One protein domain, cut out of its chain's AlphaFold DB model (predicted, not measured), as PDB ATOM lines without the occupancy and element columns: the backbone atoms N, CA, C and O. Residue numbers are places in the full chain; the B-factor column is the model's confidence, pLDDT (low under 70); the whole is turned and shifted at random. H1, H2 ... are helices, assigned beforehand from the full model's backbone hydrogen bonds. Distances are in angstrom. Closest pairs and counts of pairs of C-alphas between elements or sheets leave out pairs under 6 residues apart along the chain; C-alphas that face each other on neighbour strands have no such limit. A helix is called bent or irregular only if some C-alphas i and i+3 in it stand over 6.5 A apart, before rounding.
ATOM      1  N   ILE A 102     -16.033 120.936 -21.589       68.38
ATOM      2  CA  ILE A 102     -15.544 122.292 -21.316       68.38
ATOM      3  C   ILE A 102     -14.601 122.297 -20.095       68.38
ATOM      4  O   ILE A 102     -13.695 123.132 -20.011       68.38
ATOM      5  N   LEU A 103     -14.754 121.338 -19.174       71.19
ATOM      6  CA  LEU A 103     -13.879 121.186 -18.012       71.19
ATOM      7  C   LEU A 103     -12.474 120.712 -18.404       71.19
ATOM      8  O   LEU A 103     -11.498 121.189 -17.828       71.19
ATOM      9  N   CYS A 104     -12.339 119.850 -19.415       76.56
ATOM     10  CA  CYS A 104     -11.031 119.398 -19.896       76.56
ATOM     11  C   CYS A 104     -10.209 120.583 -20.422       76.56
ATOM     12  O   CYS A 104      -9.059 120.784 -20.028       76.56
ATOM     13  N   LEU A 105     -10.837 121.426 -21.249       76.81
ATOM     14  CA  LEU A 105     -10.236 122.660 -21.763       76.81
ATOM     15  C   LEU A 105      -9.845 123.617 -20.633       76.81
ATOM     16  O   LEU A 105      -8.755 124.194 -20.668       76.81
ATOM     17  N   PHE A 106     -10.703 123.762 -19.621       82.12
ATOM     18  CA  PHE A 106     -10.435 124.594 -18.450       82.12
ATOM     19  C   PHE A 106      -9.182 124.145 -17.681       82.12
ATOM     20  O   PHE A 106      -8.317 124.978 -17.396       82.12
ATOM     21  N   TYR A 107      -9.059 122.854 -17.358       84.44
ATOM     22  CA  TYR A 107      -7.900 122.338 -16.623       84.44
ATOM     23  C   TYR A 107      -6.621 122.401 -17.464       84.44
ATOM     24  O   TYR A 107      -5.573 122.787 -16.947       84.44
ATOM     25  N   LEU A 108      -6.706 122.088 -18.760       83.88
ATOM     26  CA  LEU A 108      -5.545 122.014 -19.654       83.88
ATOM     27  C   LEU A 108      -4.864 123.363 -19.785       83.88
ATOM     28  O   LEU A 108      -3.654 123.489 -19.620       83.88
ATOM     29  N   THR A 109      -5.659 124.381 -20.062       82.12
ATOM     30  CA  THR A 109      -5.165 125.725 -20.348       82.12
ATOM     31  C   THR A 109      -4.592 126.399 -19.103       82.12
ATOM     32  O   THR A 109      -3.543 127.030 -19.191       82.12
ATOM     33  N   ASN A 110      -5.191 126.177 -17.929       84.62
ATOM     34  CA  ASN A 110      -4.616 126.595 -16.646       84.62
ATOM     35  C   ASN A 110      -3.301 125.866 -16.322       84.62
ATOM     36  O   ASN A 110      -2.361 126.493 -15.837       84.62
ATOM     37  N   GLY A 111      -3.209 124.568 -16.625       84.62
ATOM     38  CA  GLY A 111      -1.979 123.795 -16.436       84.62
ATOM     39  C   GLY A 111      -0.843 124.273 -17.341       84.62
ATOM     40  O   GLY A 111       0.284 124.435 -16.882       84.62
ATOM     41  N   VAL A 112      -1.144 124.567 -18.611       83.00
ATOM     42  CA  VAL A 112      -0.176 125.130 -19.567       83.00
ATOM     43  C   VAL A 112       0.293 126.520 -19.126       83.00
ATOM     44  O   VAL A 112       1.496 126.789 -19.164       83.00
ATOM     45  N   ALA A 113      -0.617 127.380 -18.654       82.94
ATOM     46  CA  ALA A 113      -0.272 128.702 -18.134       82.94
ATOM     47  C   ALA A 113       0.665 128.611 -16.916       82.94
ATOM     48  O   ALA A 113       1.709 129.267 -16.889       82.94
ATOM     49  N   ALA A 114       0.358 127.738 -15.953       83.56
ATOM     50  CA  ALA A 114       1.184 127.541 -14.763       83.56
ATOM     51  C   ALA A 114       2.549 126.907 -15.069       83.56
ATOM     52  O   ALA A 114       3.563 127.341 -14.520       83.56
ATOM     53  N   LEU A 115       2.614 125.947 -15.997       83.31
ATOM     54  CA  LEU A 115       3.875 125.343 -16.428       83.31
ATOM     55  C   LEU A 115       4.776 126.346 -17.159       83.31
ATOM     56  O   LEU A 115       5.991 126.371 -16.951       83.31
ATOM     57  N   SER A 116       4.183 127.216 -17.975       78.25
ATOM     58  CA  SER A 116       4.911 128.291 -18.648       78.25
ATOM     59  C   SER A 116       5.416 129.355 -17.656       78.25
ATOM     60  O   SER A 116       6.548 129.834 -17.784       78.25
ATOM     61  N   ALA A 117       4.642 129.652 -16.604       76.12
ATOM     62  CA  ALA A 117       5.064 130.519 -15.503       76.12
ATOM     63  C   ALA A 117       6.229 129.918 -14.686       76.12
ATOM     64  O   ALA A 117       7.217 130.610 -14.435       76.12
ATOM     65  N   LEU A 118       6.175 128.619 -14.354       76.88
ATOM     66  CA  LEU A 118       7.253 127.885 -13.667       76.88
ATOM     67  C   LEU A 118       8.583 127.974 -14.402       76.88
ATOM     68  O   LEU A 118       9.628 128.237 -13.811       76.88
ATOM     69  N   HIS A 119       8.536 127.731 -15.707       67.56
ATOM     70  CA  HIS A 119       9.728 127.658 -16.535       67.56
ATOM     71  C   HIS A 119      10.385 129.037 -16.731       67.56
ATOM     72  O   HIS A 119      11.588 129.140 -16.977       67.56
ATOM     73  N   THR A 120       9.614 130.112 -16.542       61.75
ATOM     74  CA  THR A 120      10.141 131.480 -16.494       61.75
ATOM     75  C   THR A 120      10.843 131.775 -15.163       61.75
ATOM     76  O   THR A 120      11.883 132.424 -15.155       61.75
ATOM     77  N   ALA A 121      10.327 131.271 -14.035       60.22
ATOM     78  CA  ALA A 121      10.948 131.473 -12.721       60.22
ATOM     79  C   ALA A 121      12.312 130.766 -12.575       60.22
ATOM     80  O   ALA A 121      13.139 131.194 -11.770       60.22
ATOM     81  N   SER A 122      12.561 129.702 -13.348       58.62
ATOM     82  CA  SER A 122      13.807 128.924 -13.303       58.62
ATOM     83  C   SER A 122      14.863 129.335 -14.340       58.62
ATOM     84  O   SER A 122      16.049 129.100 -14.109       58.62
ATOM     85  N   SER A 123      14.477 129.938 -15.473       53.28
ATOM     86  CA  SER A 123      15.399 130.246 -16.579       53.28
ATOM     87  C   SER A 123      15.833 131.716 -16.597       53.28
ATOM     88  O   SER A 123      15.255 132.576 -17.252       53.28
ATOM     89  N   SER A 124      16.928 132.024 -15.905       51.47
ATOM     90  CA  SER A 124      17.490 133.380 -15.846       51.47
ATOM     91  C   SER A 124      18.433 133.740 -17.010       51.47
ATOM     92  O   SER A 124      19.218 134.675 -16.865       51.47
ATOM     93  N   GLN A 125      18.448 133.001 -18.132       48.75
ATOM     94  CA  GLN A 125      19.569 133.080 -19.094       48.75
ATOM     95  C   GLN A 125      19.258 133.431 -20.563       48.75
ATOM     96  O   GLN A 125      20.211 133.614 -21.317       48.75
ATOM     97  N   SER A 126      18.008 133.623 -21.014       54.25
ATOM     98  CA  SER A 126      17.789 134.143 -22.383       54.25
ATOM     99  C   SER A 126      16.544 135.027 -22.556       54.25
ATOM    100  O   SER A 126      15.404 134.622 -22.346       54.25
ATOM    101  N   VAL A 127      16.773 136.269 -23.001       57.06
ATOM    102  CA  VAL A 127      15.737 137.290 -23.260       57.06
ATOM    103  C   VAL A 127      14.739 136.831 -24.335       57.06
ATOM    104  O   VAL A 127      13.541 137.080 -24.223       57.06
ATOM    105  N   THR A 128      15.216 136.097 -25.341       55.81
ATOM    106  CA  THR A 128      14.410 135.551 -26.446       55.81
ATOM    107  C   THR A 128      13.372 134.535 -25.971       55.81
ATOM    108  O   THR A 128      12.293 134.421 -26.544       55.81
ATOM    109  N   PHE A 129      13.686 133.796 -24.908       53.22
ATOM    110  CA  PHE A 129      12.812 132.766 -24.362       53.22
ATOM    111  C   PHE A 129      11.727 133.363 -23.457       53.22
ATOM    112  O   PHE A 129      10.567 132.956 -23.528       53.22
ATOM    113  N   LEU A 130      12.072 134.417 -22.709       55.88
ATOM    114  CA  LEU A 130      11.116 135.250 -21.972       55.88
ATOM    115  C   LEU A 130      10.062 135.881 -22.903       55.88
ATOM    116  O   LEU A 130       8.895 135.987 -22.544       55.88
ATOM    117  N   GLN A 131      10.455 136.274 -24.119       59.41
ATOM    118  CA  GLN A 131       9.534 136.818 -25.125       59.41
ATOM    119  C   GLN A 131       8.560 135.772 -25.698       59.41
ATOM    120  O   GLN A 131       7.500 136.151 -26.191       59.41
ATOM    121  N   LEU A 132       8.885 134.475 -25.617       58.88
ATOM    122  CA  LEU A 132       8.048 133.385 -26.131       58.88
ATOM    123  C   LEU A 132       7.087 132.824 -25.066       58.88
ATOM    124  O   LEU A 132       5.978 132.412 -25.403       58.88
ATOM    125  N   SER A 133       7.470 132.832 -23.783       62.97
ATOM    126  CA  SER A 133       6.611 132.352 -22.689       62.97
ATOM    127  C   SER A 133       5.437 133.292 -22.394       62.97
ATOM    128  O   SER A 133       4.343 132.826 -22.082       62.97
ATOM    129  N   VAL A 134       5.612 134.604 -22.577       64.25
ATOM    130  CA  VAL A 134       4.570 135.622 -22.338       64.25
ATOM    131  C   VAL A 134       3.319 135.417 -23.204       64.25
ATOM    132  O   VAL A 134       2.223 135.333 -22.640       64.25
ATOM    133  N   PRO A 135       3.424 135.269 -24.542       65.69
ATOM    134  CA  PRO A 135       2.287 134.887 -25.370       65.69
ATOM    135  C   PRO A 135       1.668 133.556 -24.944       65.69
ATOM    136  O   PRO A 135       0.452 133.431 -24.965       65.69
ATOM    137  N   CYS A 136       2.466 132.572 -24.521       65.31
ATOM    138  CA  CYS A 136       1.944 131.269 -24.112       65.31
ATOM    139  C   CYS A 136       1.085 131.356 -22.843       65.31
ATOM    140  O   CYS A 136      -0.014 130.799 -22.837       65.31
ATOM    141  N   VAL A 137       1.516 132.088 -21.810       72.94
ATOM    142  CA  VAL A 137       0.718 132.319 -20.588       72.94
ATOM    143  C   VAL A 137      -0.539 133.132 -20.903       72.94
ATOM    144  O   VAL A 137      -1.622 132.780 -20.448       72.94
ATOM    145  N   LEU A 138      -0.436 134.179 -21.726       74.00
ATOM    146  CA  LEU A 138      -1.574 135.040 -22.061       74.00
ATOM    147  C   LEU A 138      -2.596 134.333 -22.969       74.00
ATOM    148  O   LEU A 138      -3.804 134.417 -22.761       74.00
ATOM    149  N   VAL A 139      -2.141 133.612 -23.989       70.75
ATOM    150  CA  VAL A 139      -3.036 132.919 -24.922       70.75
ATOM    151  C   VAL A 139      -3.735 131.765 -24.208       70.75
ATOM    152  O   VAL A 139      -4.960 131.682 -24.257       70.75
ATOM    153  N   SER A 140      -2.994 130.918 -23.485       73.56
ATOM    154  CA  SER A 140      -3.593 129.783 -22.769       73.56
ATOM    155  C   SER A 140      -4.385 130.217 -21.528       73.56
ATOM    156  O   SER A 140      -5.544 129.837 -21.381       73.56
ATOM    157  N   GLY A 141      -3.808 131.060 -20.673       66.19
ATOM    158  CA  GLY A 141      -4.384 131.468 -19.390       66.19
ATOM    159  C   GLY A 141      -5.445 132.564 -19.479       66.19
ATOM    160  O   GLY A 141      -6.273 132.657 -18.579       66.19
ATOM    161  N   ALA A 142      -5.475 133.365 -20.550       70.44
ATOM    162  CA  ALA A 142      -6.473 134.421 -20.734       70.44
ATOM    163  C   ALA A 142      -7.375 134.178 -21.956       70.44
ATOM    164  O   ALA A 142      -8.579 133.956 -21.803       70.44
ATOM    165  N   VAL A 143      -6.835 134.171 -23.177       72.50
ATOM    166  CA  VAL A 143      -7.664 134.136 -24.402       72.50
ATOM    167  C   VAL A 143      -8.551 132.887 -24.462       72.50
ATOM    168  O   VAL A 143      -9.758 132.993 -24.697       72.50
ATOM    169  N   VAL A 144      -7.985 131.708 -24.189       74.88
ATOM    170  CA  VAL A 144      -8.752 130.454 -24.217       74.88
ATOM    171  C   VAL A 144      -9.726 130.357 -23.035       74.88
ATOM    172  O   VAL A 144     -10.842 129.877 -23.212       74.88
ATOM    173  N   GLN A 145      -9.388 130.900 -21.862       72.56
ATOM    174  CA  GLN A 145     -10.305 130.965 -20.713       72.56
ATOM    175  C   GLN A 145     -11.546 131.830 -20.994       72.56
ATOM    176  O   GLN A 145     -12.663 131.462 -20.627       72.56
ATOM    177  N   GLY A 146     -11.389 132.939 -21.726       67.81
ATOM    178  CA  GLY A 146     -12.518 133.745 -22.199       67.81
ATOM    179  C   GLY A 146     -13.447 132.976 -23.147       67.81
ATOM    180  O   GLY A 146     -14.668 133.147 -23.107       67.81
ATOM    181  N   PHE A 147     -12.889 132.084 -23.968       73.25
ATOM    182  CA  PHE A 147     -13.665 131.194 -24.831       73.25
ATOM    183  C   PHE A 147     -14.393 130.100 -24.029       73.25
ATOM    184  O   PHE A 147     -15.597 129.922 -24.209       73.25
ATOM    185  N   VAL A 148     -13.702 129.448 -23.086       69.75
ATOM    186  CA  VAL A 148     -14.266 128.457 -22.144       69.75
ATOM    187  C   VAL A 148     -15.452 129.044 -21.374       69.75
ATOM    188  O   VAL A 148     -16.525 128.442 -21.331       69.75
ATOM    189  N   SER A 149     -15.297 130.259 -20.845       66.12
ATOM    190  CA  SER A 149     -16.359 130.985 -20.148       66.12
ATOM    191  C   SER A 149     -17.596 131.200 -21.032       66.12
ATOM    192  O   SER A 149     -18.717 130.887 -20.623       66.12
ATOM    193  N   ARG A 150     -17.416 131.667 -22.277       66.44
ATOM    194  CA  ARG A 150     -18.530 131.865 -23.221       66.44
ATOM    195  C   ARG A 150     -19.234 130.561 -23.584       66.44
ATOM    196  O   ARG A 150     -20.458 130.562 -23.737       66.44
ATOM    197  N   LEU A 151     -18.486 129.469 -23.731       63.44
ATOM    198  CA  LEU A 151     -19.058 128.153 -24.002       63.44
ATOM    199  C   LEU A 151     -19.906 127.651 -22.827       63.44
ATOM    200  O   LEU A 151     -21.018 127.184 -23.059       63.44
ATOM    201  N   GLN A 152     -19.457 127.827 -21.580       63.12
ATOM    202  CA  GLN A 152     -20.242 127.456 -20.390       63.12
ATOM    203  C   GLN A 152     -21.556 128.235 -20.276       63.12
ATOM    204  O   GLN A 152     -22.590 127.646 -19.962       63.12
ATOM    205  N   VAL A 153     -21.556 129.533 -20.601       55.50
ATOM    206  CA  VAL A 153     -22.790 130.340 -20.621       55.50
ATOM    207  C   VAL A 153     -23.759 129.855 -21.703       55.50
ATOM    208  O   VAL A 153     -24.956 129.737 -21.437       55.50
ATOM    209  N   ARG A 154     -23.262 129.551 -22.912       50.03
ATOM    210  CA  ARG A 154     -24.087 129.021 -24.014       50.03
ATOM    211  C   ARG A 154     -24.634 127.623 -23.723       50.03
ATOM    212  O   ARG A 154     -25.749 127.331 -24.132       50.03
ATOM    213  N   GLY A 155     -23.885 126.803 -22.989       48.62
ATOM    214  CA  GLY A 155     -24.289 125.467 -22.542       48.62
ATOM    215  C   GLY A 155     -25.206 125.442 -21.312       48.62
ATOM    216  O   GLY A 155     -25.381 124.385 -20.719       48.62
ATOM    217  N   GLY A 156     -25.761 126.582 -20.879       40.94
ATOM    218  CA  GLY A 156     -26.707 126.651 -19.757       40.94
ATOM    219  C   GLY A 156     -26.078 126.677 -18.356       40.94
ATOM    220  O   GLY A 156     -26.789 126.893 -17.375       40.94
ATOM    221  N   GLN A 157     -24.751 126.559 -18.228       52.84
ATOM    222  CA  GLN A 157     -24.037 126.616 -16.947       52.84
ATOM    223  C   GLN A 157     -23.607 128.046 -16.595       52.84
ATOM    224  O   GLN A 157     -22.424 128.396 -16.611       52.84
ATOM    225  N   ARG A 158     -24.580 128.894 -16.237       47.88
ATOM    226  CA  ARG A 158     -24.337 130.319 -15.934       47.88
ATOM    227  C   ARG A 158     -23.346 130.544 -14.785       47.88
ATOM    228  O   ARG A 158     -22.533 131.455 -14.871       47.88
ATOM    229  N   PHE A 159     -23.376 129.704 -13.748       51.94
ATOM    230  CA  PHE A 159     -22.457 129.811 -12.605       51.94
ATOM    231  C   PHE A 159     -21.092 129.148 -12.845       51.94
ATOM    232  O   PHE A 159     -20.093 129.612 -12.300       51.94
ATOM    233  N   GLY A 160     -21.012 128.128 -13.709       58.25
ATOM    234  CA  GLY A 160     -19.745 127.462 -14.047       58.25
ATOM    235  C   GLY A 160     -18.735 128.401 -14.718       58.25
ATOM    236  O   GLY A 160     -17.540 128.300 -14.464       58.25
ATOM    237  N   SER A 161     -19.237 129.380 -15.480       63.44
ATOM    238  CA  SER A 161     -18.467 130.407 -16.203       63.44
ATOM    239  C   SER A 161     -17.701 131.390 -15.306       63.44
ATOM    240  O   SER A 161     -16.742 132.023 -15.762       63.44
ATOM    241  N   VAL A 162     -18.064 131.505 -14.025       68.94
ATOM    242  CA  VAL A 162     -17.473 132.496 -13.114       68.94
ATOM    243  C   VAL A 162     -15.995 132.195 -12.838       68.94
ATOM    244  O   VAL A 162     -15.167 133.100 -12.943       68.94
ATOM    245  N   ILE A 163     -15.644 130.934 -12.560       76.94
ATOM    246  CA  ILE A 163     -14.264 130.534 -12.229       76.94
ATOM    247  C   ILE A 163     -13.308 130.755 -13.423       76.94
ATOM    248  O   ILE A 163     -12.305 131.450 -13.246       76.94
ATOM    249  N   PRO A 164     -13.605 130.285 -14.655       74.69
ATOM    250  CA  PRO A 164     -12.776 130.567 -15.835       74.69
ATOM    251  C   PRO A 164     -12.621 132.061 -16.144       74.69
ATOM    252  O   PRO A 164     -11.531 132.520 -16.478       74.69
ATOM    253  N   SER A 165     -13.697 132.846 -16.003       73.00
ATOM    254  CA  SER A 165     -13.662 134.298 -16.255       73.00
ATOM    255  C   SER A 165     -12.769 135.036 -15.260       73.00
ATOM    256  O   SER A 165     -12.058 135.982 -15.612       73.00
ATOM    257  N   PHE A 166     -12.799 134.592 -14.006       78.62
ATOM    258  CA  PHE A 166     -11.949 135.127 -12.962       78.62
ATOM    259  C   PHE A 166     -10.479 134.746 -13.196       78.62
ATOM    260  O   PHE A 166      -9.618 135.623 -13.187       78.62
ATOM    261  N   TYR A 167     -10.189 133.479 -13.518       81.50
ATOM    262  CA  TYR A 167      -8.819 133.012 -13.777       81.50
ATOM    263  C   TYR A 167      -8.196 133.683 -15.006       81.50
ATOM    264  O   TYR A 167      -7.018 134.028 -14.971       81.50
ATOM    265  N   LEU A 168      -8.995 133.980 -16.039       81.00
ATOM    266  CA  LEU A 168      -8.611 134.860 -17.151       81.00
ATOM    267  C   LEU A 168      -8.034 136.192 -16.639       81.00
ATOM    268  O   LEU A 168      -6.949 136.608 -17.051       81.00
ATOM    269  N   SER A 169      -8.751 136.857 -15.731       76.31
ATOM    270  CA  SER A 169      -8.363 138.174 -15.210       76.31
ATOM    271  C   SER A 169      -7.100 138.092 -14.351       76.31
ATOM    272  O   SER A 169      -6.233 138.967 -14.439       76.31
ATOM    273  N   VAL A 170      -6.961 137.014 -13.574       81.88
ATOM    274  CA  VAL A 170      -5.769 136.721 -12.768       81.88
ATOM    275  C   VAL A 170      -4.547 136.519 -13.662       81.88
ATOM    276  O   VAL A 170      -3.565 137.239 -13.503       81.88
ATOM    277  N   TRP A 171      -4.607 135.615 -14.645       82.81
ATOM    278  CA  TRP A 171      -3.478 135.337 -15.542       82.81
ATOM    279  C   TRP A 171      -3.086 136.549 -16.389       82.81
ATOM    280  O   TRP A 171      -1.893 136.811 -16.567       82.81
ATOM    281  N   ALA A 172      -4.059 137.332 -16.864       79.06
ATOM    282  CA  ALA A 172      -3.793 138.569 -17.597       79.06
ATOM    283  C   ALA A 172      -3.050 139.597 -16.726       79.06
ATOM    284  O   ALA A 172      -2.032 140.146 -17.148       79.06
ATOM    285  N   THR A 173      -3.516 139.814 -15.493       78.19
ATOM    286  CA  THR A 173      -2.913 140.779 -14.558       78.19
ATOM    287  C   THR A 173      -1.542 140.317 -14.067       78.19
ATOM    288  O   THR A 173      -0.614 141.121 -13.992       78.19
ATOM    289  N   TRP A 174      -1.388 139.019 -13.786       80.44
ATOM    290  CA  TRP A 174      -0.121 138.406 -13.386       80.44
ATOM    291  C   TRP A 174       0.944 138.576 -14.475       80.44
ATOM    292  O   TRP A 174       2.044 139.060 -14.205       80.44
ATOM    293  N   THR A 175       0.584 138.270 -15.725       77.00
ATOM    294  CA  THR A 175       1.474 138.426 -16.884       77.00
ATOM    295  C   THR A 175       1.835 139.898 -17.096       77.00
ATOM    296  O   THR A 175       2.999 140.241 -17.297       77.00
ATOM    297  N   TRP A 176       0.862 140.800 -16.988       75.12
ATOM    298  CA  TRP A 176       1.117 142.231 -17.118       75.12
ATOM    299  C   TRP A 176       2.111 142.732 -16.054       75.12
ATOM    300  O   TRP A 176       3.150 143.305 -16.375       75.12
ATOM    301  N   TYR A 177       1.863 142.444 -14.776       75.31
ATOM    302  CA  TYR A 177       2.746 142.877 -13.690       75.31
ATOM    303  C   TYR A 177       4.184 142.358 -13.850       75.31
ATOM    304  O   TYR A 177       5.139 143.111 -13.654       75.31
ATOM    305  N   ARG A 178       4.357 141.086 -14.234       71.69
ATOM    306  CA  ARG A 178       5.677 140.442 -14.269       71.69
ATOM    307  C   ARG A 178       6.522 140.828 -15.482       71.69
ATOM    308  O   ARG A 178       7.745 140.838 -15.368       71.69
ATOM    309  N   PHE A 179       5.893 141.154 -16.613       66.94
ATOM    310  CA  PHE A 179       6.601 141.334 -17.885       66.94
ATOM    311  C   PHE A 179       6.508 142.747 -18.458       66.94
ATOM    312  O   PHE A 179       7.533 143.292 -18.865       66.94
ATOM    313  N   THR A 180       5.326 143.371 -18.484       61.03
ATOM    314  CA  THR A 180       5.189 144.745 -19.001       61.03
ATOM    315  C   THR A 180       5.560 145.791 -17.949       61.03
ATOM    316  O   THR A 180       6.055 146.854 -18.312       61.03
ATOM    317  N   GLY A 181       5.426 145.481 -16.654       58.78
ATOM    318  CA  GLY A 181       5.826 146.361 -15.548       58.78
ATOM    319  C   GLY A 181       7.306 146.789 -15.558       58.78
ATOM    320  O   GLY A 181       7.577 147.993 -15.514       58.78
ATOM    321  N   PRO A 182       8.268 145.852 -15.673       58.91
ATOM    322  CA  PRO A 182       9.694 146.178 -15.782       58.91
ATOM    323  C   PRO A 182      10.069 146.870 -17.102       58.91
ATOM    324  O   PRO A 182      10.955 147.720 -17.121       58.91
ATOM    325  N   LEU A 183       9.382 146.534 -18.201       55.75
ATOM    326  CA  LEU A 183       9.624 147.083 -19.543       55.75
ATOM    327  C   LEU A 183       9.144 148.539 -19.697       55.75
ATOM    328  O   LEU A 183       9.705 149.281 -20.499       55.75
ATOM    329  N   LEU A 184       8.130 148.951 -18.927       56.34
ATOM    330  CA  LEU A 184       7.519 150.290 -18.964       56.34
ATOM    331  C   LEU A 184       7.967 151.220 -17.817       56.34
ATOM    332  O   LEU A 184       7.424 152.315 -17.698       56.34
ATOM    333  N   GLN A 185       8.932 150.810 -16.979       57.66
ATOM    334  CA  GLN A 185       9.443 151.588 -15.831       57.66
ATOM    335  C   GLN A 185       8.331 152.171 -14.935       57.66
ATOM    336  O   GLN A 185       8.313 153.363 -14.621       57.66
ATOM    337  N   ILE A 186       7.367 151.341 -14.525       54.88
ATOM    338  CA  ILE A 186       6.240 151.805 -13.704       54.88
ATOM    339  C   ILE A 186       6.753 152.329 -12.345       54.88
ATOM    340  O   ILE A 186       7.406 151.612 -11.590       54.88
ATOM    341  N   SER A 187       6.437 153.595 -12.041       53.56
ATOM    342  CA  SER A 187       6.748 154.297 -10.783       53.56
ATOM    343  C   SER A 187       6.211 153.554  -9.540       53.56
ATOM    344  O   SER A 187       5.182 152.881  -9.645       53.56
ATOM    345  N   PRO A 188       6.817 153.708  -8.340       53.41
ATOM    346  CA  PRO A 188       6.342 153.102  -7.085       53.41
ATOM    347  C   PRO A 188       4.856 153.356  -6.763       53.41
ATOM    348  O   PRO A 188       4.235 152.545  -6.084       53.41
ATOM    349  N   VAL A 189       4.241 154.418  -7.301       52.22
ATOM    350  CA  VAL A 189       2.793 154.680  -7.168       52.22
ATOM    351  C   VAL A 189       1.937 153.640  -7.914       52.22
ATOM    352  O   VAL A 189       0.848 153.299  -7.462       52.22
ATOM    353  N   GLY A 190       2.435 153.075  -9.020       56.22
ATOM    354  CA  GLY A 190       1.745 152.027  -9.779       56.22
ATOM    355  C   GLY A 190       1.748 150.660  -9.088       56.22
ATOM    356  O   GLY A 190       0.834 149.871  -9.311       56.22
ATOM    357  N   SER A 191       2.714 150.396  -8.201       61.53
ATOM    358  CA  SER A 191       2.799 149.146  -7.426       61.53
ATOM    359  C   SER A 191       1.611 148.979  -6.468       61.53
ATOM    360  O   SER A 191       1.014 147.905  -6.429       61.53
ATOM    361  N   TYR A 192       1.167 150.062  -5.815       69.00
ATOM    362  CA  TYR A 192       0.003 150.036  -4.916       69.00
ATOM    363  C   TYR A 192      -1.304 149.637  -5.618       69.00
ATOM    364  O   TYR A 192      -2.154 148.991  -5.005       69.00
ATOM    365  N   GLY A 193      -1.460 149.968  -6.906       72.69
ATOM    366  CA  GLY A 193      -2.609 149.536  -7.707       72.69
ATOM    367  C   GLY A 193      -2.631 148.021  -7.931       72.69
ATOM    368  O   GLY A 193      -3.677 147.390  -7.784       72.69
ATOM    369  N   PHE A 194      -1.470 147.417  -8.202       76.50
ATOM    370  CA  PHE A 194      -1.343 145.959  -8.309       76.50
ATOM    371  C   PHE A 194      -1.526 145.266  -6.959       76.50
ATOM    372  O   PHE A 194      -2.167 144.221  -6.909       76.50
ATOM    373  N   THR A 195      -1.040 145.855  -5.861       80.75
ATOM    374  CA  THR A 195      -1.274 145.337  -4.505       80.75
ATOM    375  C   THR A 195      -2.764 145.343  -4.155       80.75
ATOM    376  O   THR A 195      -3.287 144.329  -3.700       80.75
ATOM    377  N   ALA A 196      -3.482 146.438  -4.427       77.56
ATOM    378  CA  ALA A 196      -4.930 146.509  -4.220       77.56
ATOM    379  C   ALA A 196      -5.689 145.489  -5.091       77.56
ATOM    380  O   ALA A 196      -6.600 144.819  -4.604       77.56
ATOM    381  N   GLY A 197      -5.278 145.316  -6.353       75.38
ATOM    382  CA  GLY A 197      -5.821 144.289  -7.246       75.38
ATOM    383  C   GLY A 197      -5.569 142.860  -6.750       75.38
ATOM    384  O   GLY A 197      -6.480 142.037  -6.771       75.38
ATOM    385  N   ALA A 198      -4.372 142.572  -6.234       81.25
ATOM    386  CA  ALA A 198      -4.031 141.275  -5.655       81.25
ATOM    387  C   ALA A 198      -4.871 140.964  -4.402       81.25
ATOM    388  O   ALA A 198      -5.358 139.844  -4.260       81.25
ATOM    389  N   ILE A 199      -5.115 141.958  -3.536       82.38
ATOM    390  CA  ILE A 199      -6.021 141.820  -2.381       82.38
ATOM    391  C   ILE A 199      -7.452 141.523  -2.848       82.38
ATOM    392  O   ILE A 199      -8.101 140.629  -2.308       82.38
ATOM    393  N   ALA A 200      -7.943 142.227  -3.872       75.69
ATOM    394  CA  ALA A 200      -9.271 141.972  -4.428       75.69
ATOM    395  C   ALA A 200      -9.393 140.551  -5.007       75.69
ATOM    396  O   ALA A 200     -10.405 139.885  -4.791       75.69
ATOM    397  N   PHE A 201      -8.357 140.059  -5.695       86.62
ATOM    398  CA  PHE A 201      -8.334 138.690  -6.205       86.62
ATOM    399  C   PHE A 201      -8.366 137.642  -5.094       86.62
ATOM    400  O   PHE A 201      -9.104 136.674  -5.238       86.62
ATOM    401  N   LEU A 202      -7.650 137.845  -3.985       87.50
ATOM    402  CA  LEU A 202      -7.717 136.945  -2.825       87.50
ATOM    403  C   LEU A 202      -9.137 136.859  -2.259       87.50
ATOM    404  O   LEU A 202      -9.688 135.776  -2.107       87.50
ATOM    405  N   VAL A 203      -9.786 138.002  -2.024       85.19
ATOM    406  CA  VAL A 203     -11.154 138.021  -1.474       85.19
ATOM    407  C   VAL A 203     -12.142 137.304  -2.399       85.19
ATOM    408  O   VAL A 203     -12.972 136.520  -1.937       85.19
ATOM    409  N   ILE A 204     -12.054 137.553  -3.708       78.81
ATOM    410  CA  ILE A 204     -12.935 136.914  -4.691       78.81
ATOM    411  C   ILE A 204     -12.644 135.412  -4.780       78.81
ATOM    412  O   ILE A 204     -13.580 134.613  -4.780       78.81
ATOM    413  N   ASN A 205     -11.375 135.007  -4.826       87.25
ATOM    414  CA  ASN A 205     -11.009 133.601  -4.945       87.25
ATOM    415  C   ASN A 205     -11.343 132.805  -3.676       87.25
ATOM    416  O   ASN A 205     -11.834 131.686  -3.795       87.25
ATOM    417  N   ALA A 206     -11.245 133.398  -2.485       88.69
ATOM    418  CA  ALA A 206     -11.738 132.798  -1.245       88.69
ATOM    419  C   ALA A 206     -13.246 132.483  -1.312       88.69
ATOM    420  O   ALA A 206     -13.687 131.423  -0.862       88.69
ATOM    421  N   PHE A 207     -14.047 133.352  -1.940       81.25
ATOM    422  CA  PHE A 207     -15.461 133.068  -2.195       81.25
ATOM    423  C   PHE A 207     -15.647 131.942  -3.224       81.25
ATOM    424  O   PHE A 207     -16.512 131.079  -3.061       81.25
ATOM    425  N   LEU A 208     -14.805 131.891  -4.260       82.19
ATOM    426  CA  LEU A 208     -14.813 130.799  -5.240       82.19
ATOM    427  C   LEU A 208     -14.390 129.456  -4.638       82.19
ATOM    428  O   LEU A 208     -14.936 128.438  -5.047       82.19
ATOM    429  N   VAL A 209     -13.488 129.431  -3.654       86.88
ATOM    430  CA  VAL A 209     -13.118 128.223  -2.897       86.88
ATOM    431  C   VAL A 209     -14.328 127.672  -2.142       86.88
ATOM    432  O   VAL A 209     -14.581 126.468  -2.184       86.88
ATOM    433  N   LEU A 210     -15.120 128.543  -1.504       84.56
ATOM    434  CA  LEU A 210     -16.362 128.137  -0.838       84.56
ATOM    435  C   LEU A 210     -17.358 127.534  -1.829       84.56
ATOM    436  O   LEU A 210     -17.938 126.491  -1.550       84.56
ATOM    437  N   ILE A 211     -17.516 128.142  -3.007       77.44
ATOM    438  CA  ILE A 211     -18.375 127.603  -4.071       77.44
ATOM    439  C   ILE A 211     -17.824 126.269  -4.596       77.44
ATOM    440  O   ILE A 211     -18.575 125.312  -4.773       77.44
ATOM    441  N   ALA A 212     -16.513 126.169  -4.816       80.38
ATOM    442  CA  ALA A 212     -15.859 124.961  -5.311       80.38
ATOM    443  C   ALA A 212     -15.978 123.783  -4.335       80.38
ATOM    444  O   ALA A 212     -15.983 122.632  -4.773       80.38
ATOM    445  N   ALA A 213     -16.150 124.053  -3.036       82.38
ATOM    446  CA  ALA A 213     -16.381 123.030  -2.021       82.38
ATOM    447  C   ALA A 213     -17.693 122.248  -2.228       82.38
ATOM    448  O   ALA A 213     -17.767 121.092  -1.804       82.38
ATOM    449  N   TYR A 214     -18.676 122.838  -2.919       74.38
ATOM    450  CA  TYR A 214     -19.927 122.186  -3.334       74.38
ATOM    451  C   TYR A 214     -19.806 121.412  -4.658       74.38
ATOM    452  O   TYR A 214     -20.723 120.690  -5.032       74.38
ATOM    453  N   GLY A 215     -18.699 121.565  -5.393       73.06
ATOM    454  CA  GLY A 215     -18.510 120.965  -6.713       73.06
ATOM    455  C   GLY A 215     -17.896 119.567  -6.656       73.06
ATOM    456  O   GLY A 215     -18.584 118.553  -6.590       73.06
ATOM    457  N   ASN A 216     -16.572 119.499  -6.754       81.31
ATOM    458  CA  ASN A 216     -15.816 118.253  -6.659       81.31
ATOM    459  C   ASN A 216     -14.455 118.515  -6.010       81.31
ATOM    460  O   ASN A 216     -13.979 119.653  -5.967       81.31
ATOM    461  N   LEU A 217     -13.825 117.456  -5.502       86.06
ATOM    462  CA  LEU A 217     -12.583 117.574  -4.741       86.06
ATOM    463  C   LEU A 217     -11.426 118.122  -5.591       86.06
ATOM    464  O   LEU A 217     -10.594 118.872  -5.079       86.06
ATOM    465  N   VAL A 218     -11.375 117.781  -6.883       86.38
ATOM    466  CA  VAL A 218     -10.346 118.275  -7.816       86.38
ATOM    467  C   VAL A 218     -10.458 119.791  -8.013       86.38
ATOM    468  O   VAL A 218      -9.455 120.497  -7.927       86.38
ATOM    469  N   LEU A 219     -11.672 120.311  -8.205       84.81
ATOM    470  CA  LEU A 219     -11.951 121.740  -8.365       84.81
ATOM    471  C   LEU A 219     -11.689 122.513  -7.068       84.81
ATOM    472  O   LEU A 219     -11.122 123.607  -7.104       84.81
ATOM    473  N   LEU A 220     -12.047 121.936  -5.919       88.44
ATOM    474  CA  LEU A 220     -11.706 122.501  -4.616       88.44
ATOM    475  C   LEU A 220     -10.186 122.571  -4.427       88.44
ATOM    476  O   LEU A 220      -9.652 123.616  -4.073       88.44
ATOM    477  N   SER A 221      -9.472 121.488  -4.731       89.00
ATOM    478  CA  SER A 221      -8.009 121.451  -4.629       89.00
ATOM    479  C   SER A 221      -7.363 122.495  -5.545       89.00
ATOM    480  O   SER A 221      -6.456 123.209  -5.125       89.00
ATOM    481  N   LEU A 222      -7.866 122.643  -6.775       90.50
ATOM    482  CA  LEU A 222      -7.386 123.643  -7.728       90.50
ATOM    483  C   LEU A 222      -7.583 125.080  -7.215       90.50
ATOM    484  O   LEU A 222      -6.667 125.895  -7.309       90.50
ATOM    485  N   THR A 223      -8.767 125.403  -6.693       89.38
ATOM    486  CA  THR A 223      -9.100 126.755  -6.201       89.38
ATOM    487  C   THR A 223      -8.351 127.116  -4.922       89.38
ATOM    488  O   THR A 223      -7.880 128.246  -4.795       89.38
ATOM    489  N   VAL A 224      -8.138 126.150  -4.022       92.88
ATOM    490  CA  VAL A 224      -7.311 126.324  -2.815       92.88
ATOM    491  C   VAL A 224      -5.848 126.572  -3.177       92.88
ATOM    492  O   VAL A 224      -5.203 127.447  -2.606       92.88
ATOM    493  N   VAL A 225      -5.307 125.838  -4.151       92.62
ATOM    494  CA  VAL A 225      -3.929 126.067  -4.604       92.62
ATOM    495  C   VAL A 225      -3.810 127.402  -5.345       92.62
ATOM    496  O   VAL A 225      -2.812 128.097  -5.158       92.62
ATOM    497  N   MET A 226      -4.828 127.817  -6.109       91.69
ATOM    498  CA  MET A 226      -4.868 129.159  -6.708       91.69
ATOM    499  C   MET A 226      -4.846 130.265  -5.646       91.69
ATOM    500  O   MET A 226      -4.157 131.262  -5.837       91.69
ATOM    501  N   GLU A 227      -5.519 130.082  -4.507       93.31
ATOM    502  CA  GLU A 227      -5.471 131.037  -3.389       93.31
ATOM    503  C   GLU A 227      -4.027 131.254  -2.915       93.31
ATOM    504  O   GLU A 227      -3.561 132.383  -2.779       93.31
ATOM    505  N   ALA A 228      -3.263 130.172  -2.756       91.88
ATOM    506  CA  ALA A 228      -1.853 130.255  -2.382       91.88
ATOM    507  C   ALA A 228      -0.974 130.891  -3.478       91.88
ATOM    508  O   ALA A 228      -0.036 131.629  -3.164       91.88
ATOM    509  N   VAL A 229      -1.282 130.660  -4.762       89.56
ATOM    510  CA  VAL A 229      -0.622 131.347  -5.889       89.56
ATOM    511  C   VAL A 229      -0.916 132.852  -5.858       89.56
ATOM    512  O   VAL A 229      -0.008 133.654  -6.073       89.56
ATOM    513  N   LEU A 230      -2.137 133.265  -5.512       88.62
ATOM    514  CA  LEU A 230      -2.503 134.674  -5.338       88.62
ATOM    515  C   LEU A 230      -1.810 135.316  -4.126       88.62
ATOM    516  O   LEU A 230      -1.408 136.476  -4.205       88.62
ATOM    517  N   VAL A 231      -1.587 134.572  -3.036       90.44
ATOM    518  CA  VAL A 231      -0.768 135.043  -1.901       90.44
ATOM    519  C   VAL A 231       0.675 135.279  -2.348       90.44
ATOM    520  O   VAL A 231       1.261 136.314  -2.027       90.44
ATOM    521  N   CYS A 232       1.241 134.369  -3.147       87.69
ATOM    522  CA  CYS A 232       2.555 134.573  -3.758       87.69
ATOM    523  C   CYS A 232       2.552 135.815  -4.665       87.69
ATOM    524  O   CYS A 232       3.455 136.646  -4.584       87.69
ATOM    525  N   PHE A 233       1.507 136.012  -5.469       84.81
ATOM    526  CA  PHE A 233       1.371 137.212  -6.293       84.81
ATOM    527  C   PHE A 233       1.336 138.495  -5.447       84.81
ATOM    528  O   PHE A 233       2.059 139.441  -5.750       84.81
ATOM    529  N   LEU A 234       0.597 138.515  -4.335       87.12
ATOM    530  CA  LEU A 234       0.575 139.646  -3.404       87.12
ATOM    531  C   LEU A 234       1.965 139.927  -2.811       87.12
ATOM    532  O   LEU A 234       2.433 141.065  -2.863       87.12
ATOM    533  N   LEU A 235       2.660 138.903  -2.307       85.56
ATOM    534  CA  LEU A 235       4.022 139.041  -1.769       85.56
ATOM    535  C   LEU A 235       5.014 139.539  -2.833       85.56
ATOM    536  O   LEU A 235       5.944 140.283  -2.517       85.56
ATOM    537  N   SER A 236       4.782 139.189  -4.101       81.81
ATOM    538  CA  SER A 236       5.516 139.707  -5.259       81.81
ATOM    539  C   SER A 236       5.295 141.205  -5.478       81.81
ATOM    540  O   SER A 236       6.239 141.921  -5.819       81.81
ATOM    541  N   THR A 237       4.080 141.714  -5.235       80.94
ATOM    542  CA  THR A 237       3.805 143.165  -5.273       80.94
ATOM    543  C   THR A 237       4.483 143.926  -4.135       80.94
ATOM    544  O   THR A 237       4.893 145.066  -4.327       80.94
ATOM    545  N   LEU A 238       4.679 143.274  -2.985       82.44
ATOM    546  CA  LEU A 238       5.332 143.842  -1.801       82.44
ATOM    547  C   LEU A 238       6.858 143.647  -1.780       82.44
ATOM    548  O   LEU A 238       7.501 144.007  -0.800       82.44
ATOM    549  N   GLN A 239       7.441 143.066  -2.835       77.75
ATOM    550  CA  GLN A 239       8.873 142.735  -2.933       77.75
ATOM    551  C   GLN A 239       9.397 141.799  -1.822       77.75
ATOM    552  O   GLN A 239      10.598 141.745  -1.568       77.75
ATOM    553  N   GLN A 240       8.520 141.018  -1.185       80.81
ATOM    554  CA  GLN A 240       8.852 140.088  -0.092       80.81
ATOM    555  C   GLN A 240       8.660 138.616  -0.492       80.81
ATOM    556  O   GLN A 240       8.450 137.753   0.357       80.81
ATOM    557  N   LEU A 241       8.693 138.312  -1.791       78.06
ATOM    558  CA  LEU A 241       8.338 136.996  -2.312       78.06
ATOM    559  C   LEU A 241       9.400 135.917  -2.028       78.06
ATOM    560  O   LEU A 241      10.516 136.010  -2.547       78.06
ATOM    561  N   PRO A 242       9.044 134.821  -1.334       82.88
ATOM    562  CA  PRO A 242       9.847 133.605  -1.346       82.88
ATOM    563  C   PRO A 242       9.675 132.855  -2.679       82.88
ATOM    564  O   PRO A 242       8.704 132.128  -2.879       82.88
ATOM    565  N   TYR A 243      10.647 132.981  -3.588       77.62
ATOM    566  CA  TYR A 243      10.607 132.344  -4.918       77.62
ATOM    567  C   TYR A 243      10.414 130.819  -4.880       77.62
ATOM    568  O   TYR A 243       9.755 130.253  -5.748       77.62
ATOM    569  N   GLN A 244      10.946 130.144  -3.858       83.44
ATOM    570  CA  GLN A 244      10.780 128.694  -3.695       83.44
ATOM    571  C   GLN A 244       9.317 128.293  -3.450       83.44
ATOM    572  O   GLN A 244       8.886 127.245  -3.926       83.44
ATOM    573  N   LEU A 245       8.545 129.135  -2.751       84.50
ATOM    574  CA  LEU A 245       7.127 128.895  -2.486       84.50
ATOM    575  C   LEU A 245       6.296 129.050  -3.763       84.50
ATOM    576  O   LEU A 245       5.466 128.196  -4.053       84.50
ATOM    577  N   GLU A 246       6.550 130.100  -4.551       83.75
ATOM    578  CA  GLU A 246       5.846 130.338  -5.820       83.75
ATOM    579  C   GLU A 246       6.049 129.167  -6.794       83.75
ATOM    580  O   GLU A 246       5.085 128.648  -7.359       83.75
ATOM    581  N   ILE A 247       7.293 128.690  -6.925       84.88
ATOM    582  CA  ILE A 247       7.627 127.530  -7.761       84.88
ATOM    583  C   ILE A 247       6.915 126.271  -7.250       84.88
ATOM    584  O   ILE A 247       6.325 125.533  -8.036       84.88
ATOM    585  N   ALA A 248       6.918 126.019  -5.940       87.56
ATOM    586  CA  ALA A 248       6.229 124.858  -5.383       87.56
ATOM    587  C   ALA A 248       4.714 124.902  -5.658       87.56
ATOM    588  O   ALA A 248       4.144 123.914  -6.126       87.56
ATOM    589  N   MET A 249       4.064 126.049  -5.439       89.81
ATOM    590  CA  MET A 249       2.616 126.182  -5.615       89.81
ATOM    591  C   MET A 249       2.188 126.095  -7.082       89.81
ATOM    592  O   MET A 249       1.220 125.398  -7.386       89.81
ATOM    593  N   LEU A 250       2.923 126.716  -8.012       87.94
ATOM    594  CA  LEU A 250       2.640 126.590  -9.446       87.94
ATOM    595  C   LEU A 250       2.855 125.153  -9.954       87.94
ATOM    596  O   LEU A 250       2.119 124.698 -10.834       87.94
ATOM    597  N   ALA A 251       3.824 124.414  -9.398       88.38
ATOM    598  CA  ALA A 251       4.052 123.008  -9.741       88.38
ATOM    599  C   ALA A 251       2.885 122.131  -9.279       88.38
ATOM    600  O   ALA A 251       2.345 121.361 -10.073       88.38
ATOM    601  N   VAL A 252       2.433 122.304  -8.033       91.56
ATOM    602  CA  VAL A 252       1.249 121.609  -7.502       91.56
ATOM    603  C   VAL A 252       0.006 121.947  -8.329       91.56
ATOM    604  O   VAL A 252      -0.730 121.043  -8.724       91.56
ATOM    605  N   PHE A 253      -0.197 123.223  -8.664       90.94
ATOM    606  CA  PHE A 253      -1.306 123.669  -9.507       90.94
ATOM    607  C   PHE A 253      -1.286 122.986 -10.885       90.94
ATOM    608  O   PHE A 253      -2.307 122.474 -11.344       90.94
ATOM    609  N   SER A 254      -0.108 122.892 -11.507       88.00
ATOM    610  CA  SER A 254       0.071 122.232 -12.807       88.00
ATOM    611  C   SER A 254      -0.242 120.731 -12.749       88.00
ATOM    612  O   SER A 254      -0.863 120.198 -13.667       88.00
ATOM    613  N   VAL A 255       0.138 120.048 -11.663       91.44
ATOM    614  CA  VAL A 255      -0.159 118.620 -11.448       91.44
ATOM    615  C   VAL A 255      -1.660 118.383 -11.270       91.44
ATOM    616  O   VAL A 255      -2.205 117.462 -11.880       91.44
ATOM    617  N   ILE A 256      -2.350 119.224 -10.494       89.31
ATOM    618  CA  ILE A 256      -3.810 119.137 -10.316       89.31
ATOM    619  C   ILE A 256      -4.523 119.361 -11.654       89.31
ATOM    620  O   ILE A 256      -5.431 118.607 -11.999       89.31
ATOM    621  N   CYS A 257      -4.082 120.348 -12.435       87.75
ATOM    622  CA  CYS A 257      -4.575 120.576 -13.789       87.75
ATOM    623  C   CYS A 257      -4.371 119.355 -14.693       87.75
ATOM    624  O   CYS A 257      -5.311 118.945 -15.364       87.75
ATOM    625  N   LEU A 258      -3.186 118.738 -14.686       87.88
ATOM    626  CA  LEU A 258      -2.902 117.541 -15.485       87.88
ATOM    627  C   LEU A 258      -3.780 116.346 -15.085       87.88
ATOM    628  O   LEU A 258      -4.231 115.584 -15.935       87.88
ATOM    629  N   TYR A 259      -4.044 116.178 -13.791       87.69
ATOM    630  CA  TYR A 259      -4.981 115.161 -13.328       87.69
ATOM    631  C   TYR A 259      -6.412 115.470 -13.786       87.69
ATOM    632  O   TYR A 259      -7.087 114.602 -14.334       87.69
ATOM    633  N   GLY A 260      -6.861 116.717 -13.613       83.81
ATOM    634  CA  GLY A 260      -8.195 117.166 -14.005       83.81
ATOM    635  C   GLY A 260      -8.458 117.025 -15.504       83.81
ATOM    636  O   GLY A 260      -9.547 116.597 -15.887       83.81
ATOM    637  N   THR A 261      -7.466 117.304 -16.359       82.12
ATOM    638  CA  THR A 261      -7.580 117.077 -17.809       82.12
ATOM    639  C   THR A 261      -7.726 115.610 -18.142       82.12
ATOM    640  O   THR A 261      -8.624 115.252 -18.900       82.12
ATOM    641  N   LEU A 262      -6.865 114.765 -17.576       81.12
ATOM    642  CA  LEU A 262      -6.845 113.338 -17.855       81.12
ATOM    643  C   LEU A 262      -8.131 112.664 -17.367       81.12
ATOM    644  O   LEU A 262      -8.729 111.879 -18.099       81.12
ATOM    645  N   ALA A 263      -8.591 113.006 -16.165       79.31
ATOM    646  CA  ALA A 263      -9.816 112.469 -15.593       79.31
ATOM    647  C   ALA A 263     -11.061 112.930 -16.364       79.31
ATOM    648  O   ALA A 263     -11.927 112.111 -16.663       79.31
ATOM    649  N   SER A 264     -11.132 114.209 -16.748       74.56
ATOM    650  CA  SER A 264     -12.207 114.742 -17.595       74.56
ATOM    651  C   SER A 264     -12.221 114.072 -18.974       74.56
ATOM    652  O   SER A 264     -13.266 113.586 -19.400       74.56
ATOM    653  N   LEU A 265     -11.057 113.916 -19.614       70.75
ATOM    654  CA  LEU A 265     -10.924 113.261 -20.918       70.75
ATOM    655  C   LEU A 265     -11.303 111.773 -20.870       70.75
ATOM    656  O   LEU A 265     -11.990 111.265 -21.755       70.75
ATOM    657  N   VAL A 266     -10.862 111.041 -19.846       67.88
ATOM    658  CA  VAL A 266     -11.174 109.612 -19.718       67.88
ATOM    659  C   VAL A 266     -12.645 109.401 -19.374       67.88
ATOM    660  O   VAL A 266     -13.277 108.533 -19.973       67.88
ATOM    661  N   ASN A 267     -13.222 110.222 -18.496       67.00
ATOM    662  CA  ASN A 267     -14.641 110.135 -18.152       67.00
ATOM    663  C   ASN A 267     -15.565 110.588 -19.291       67.00
ATOM    664  O   ASN A 267     -16.694 110.106 -19.374       67.00
ATOM    665  N   SER A 268     -15.105 111.470 -20.185       62.88
ATOM    666  CA  SER A 268     -15.851 111.830 -21.395       62.88
ATOM    667  C   SER A 268     -15.761 110.757 -22.484       62.88
ATOM    668  O   SER A 268     -16.664 110.649 -23.310       62.88
ATOM    669  N   THR A 269     -14.683 109.965 -22.498       57.16
ATOM    670  CA  THR A 269     -14.419 108.959 -23.541       57.16
ATOM    671  C   THR A 269     -14.997 107.584 -23.197       57.16
ATOM    672  O   THR A 269     -15.503 106.892 -24.078       57.16
ATOM    673  N   PHE A 270     -14.954 107.178 -21.926       53.12
ATOM    674  CA  PHE A 270     -15.368 105.848 -21.480       53.12
ATOM    675  C   PHE A 270     -16.576 105.929 -20.538       53.12
ATOM    676  O   PHE A 270     -16.569 106.675 -19.560       53.12
ATOM    677  N   ARG A 271     -17.613 105.119 -20.802       44.91
ATOM    678  CA  ARG A 271     -18.672 104.817 -19.822       44.91
ATOM    679  C   ARG A 271     -18.426 103.423 -19.229       44.91
ATOM    680  O   ARG A 271     -18.248 102.495 -20.020       44.91
ATOM    681  N   PRO A 272     -18.494 103.226 -17.897       52.75
ATOM    682  CA  PRO A 272     -18.736 104.202 -16.817       52.75
ATOM    683  C   PRO A 272     -17.492 105.039 -16.443       52.75
ATOM    684  O   PRO A 272     -16.395 104.735 -16.895       52.75
ATOM    685  N   SER A 273     -17.664 106.079 -15.606       59.91
ATOM    686  CA  SER A 273     -16.581 106.974 -15.156       59.91
ATOM    687  C   SER A 273     -15.460 106.193 -14.466       59.91
ATOM    688  O   SER A 273     -15.641 105.684 -13.357       59.91
TER     689      SER A 273
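Overview. This is residues 102 to 273 of the 517 residues of the protein "Uncharacterized LOC115206772" of Salmo trutta (UniProt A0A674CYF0). Six helices stand side by side in an elongated bundle closed as a ring, each running opposite to the one before and H6 coming back onto H1; the H3 to H4 side is loose. H2, broken but nearly straight, covers H1 and H3 from outside. The printed part has 172 residues, H1 to H6 in order and no named strand: all helix, compact, radius of gyration of the C-alphas 16.2 A, spans 54 by 32 by 29 A.

Along the chain. Find C-alpha 102 at (-15.544, 122.292, -21.316), where H1, residues 102 to 122, begins. H2, residues 127 to 154, is one helix by its hydrogen bonds but bent, with C-alphas 141 and 144 6.6 A apart; its arms are H2a, 127 to 141, and H2b, 144 to 154. Next come H3, 162 to 183, with a kink of 31 degrees near residue 177; H4, 188 to 212, 35.9 A long; H5, 217 to 237; and H6, 243 to 269, 39.0 A, ending at (-14.419, 108.959, -23.541).

Arrangement. H1 and H2a form a hairpin, closest at the C-alphas of Ala 113 and Val 137, 4.5 A. H2b touches H3 with the closest C-alphas at Gln 145 and Pro 164, 5.5 A, H3 using residues 162 to 168 alone. H3 and H4 only just touch, with 3 pairs of C-alphas within 8 A, the closest Ile 163 and Leu 208, 7.0 A. H4 and H5 touch at a shallow tilt of 13 degrees, opposite ways, closest at the C-alphas of Ala 212 and Leu 220, 4.9 A. H5 touches H6, closest at the C-alphas of Cys 232 and Glu 246, 5.7 A. H6 touches H1, closest at the C-alphas of Gly 111 and Ser 254, 4.5 A. Every O i to N i+4 pair is within hydrogen-bond range in H1, H2b, H5 and H6, against 7 of 11 in H2a, 15 of 18 in H3 and 18 of 21 in H4.

Size, cuts and confidence. The C-alphas farthest apart, of Ser 187 and Pro 272, are 56.5 A apart. The printed part has no cut, and no link is long. Residues 123 to 128 stand free. Look for pLDDT under 70 at, among others, residues 119 to 136, 148 to 162, 179 to 192 and 266 to 273.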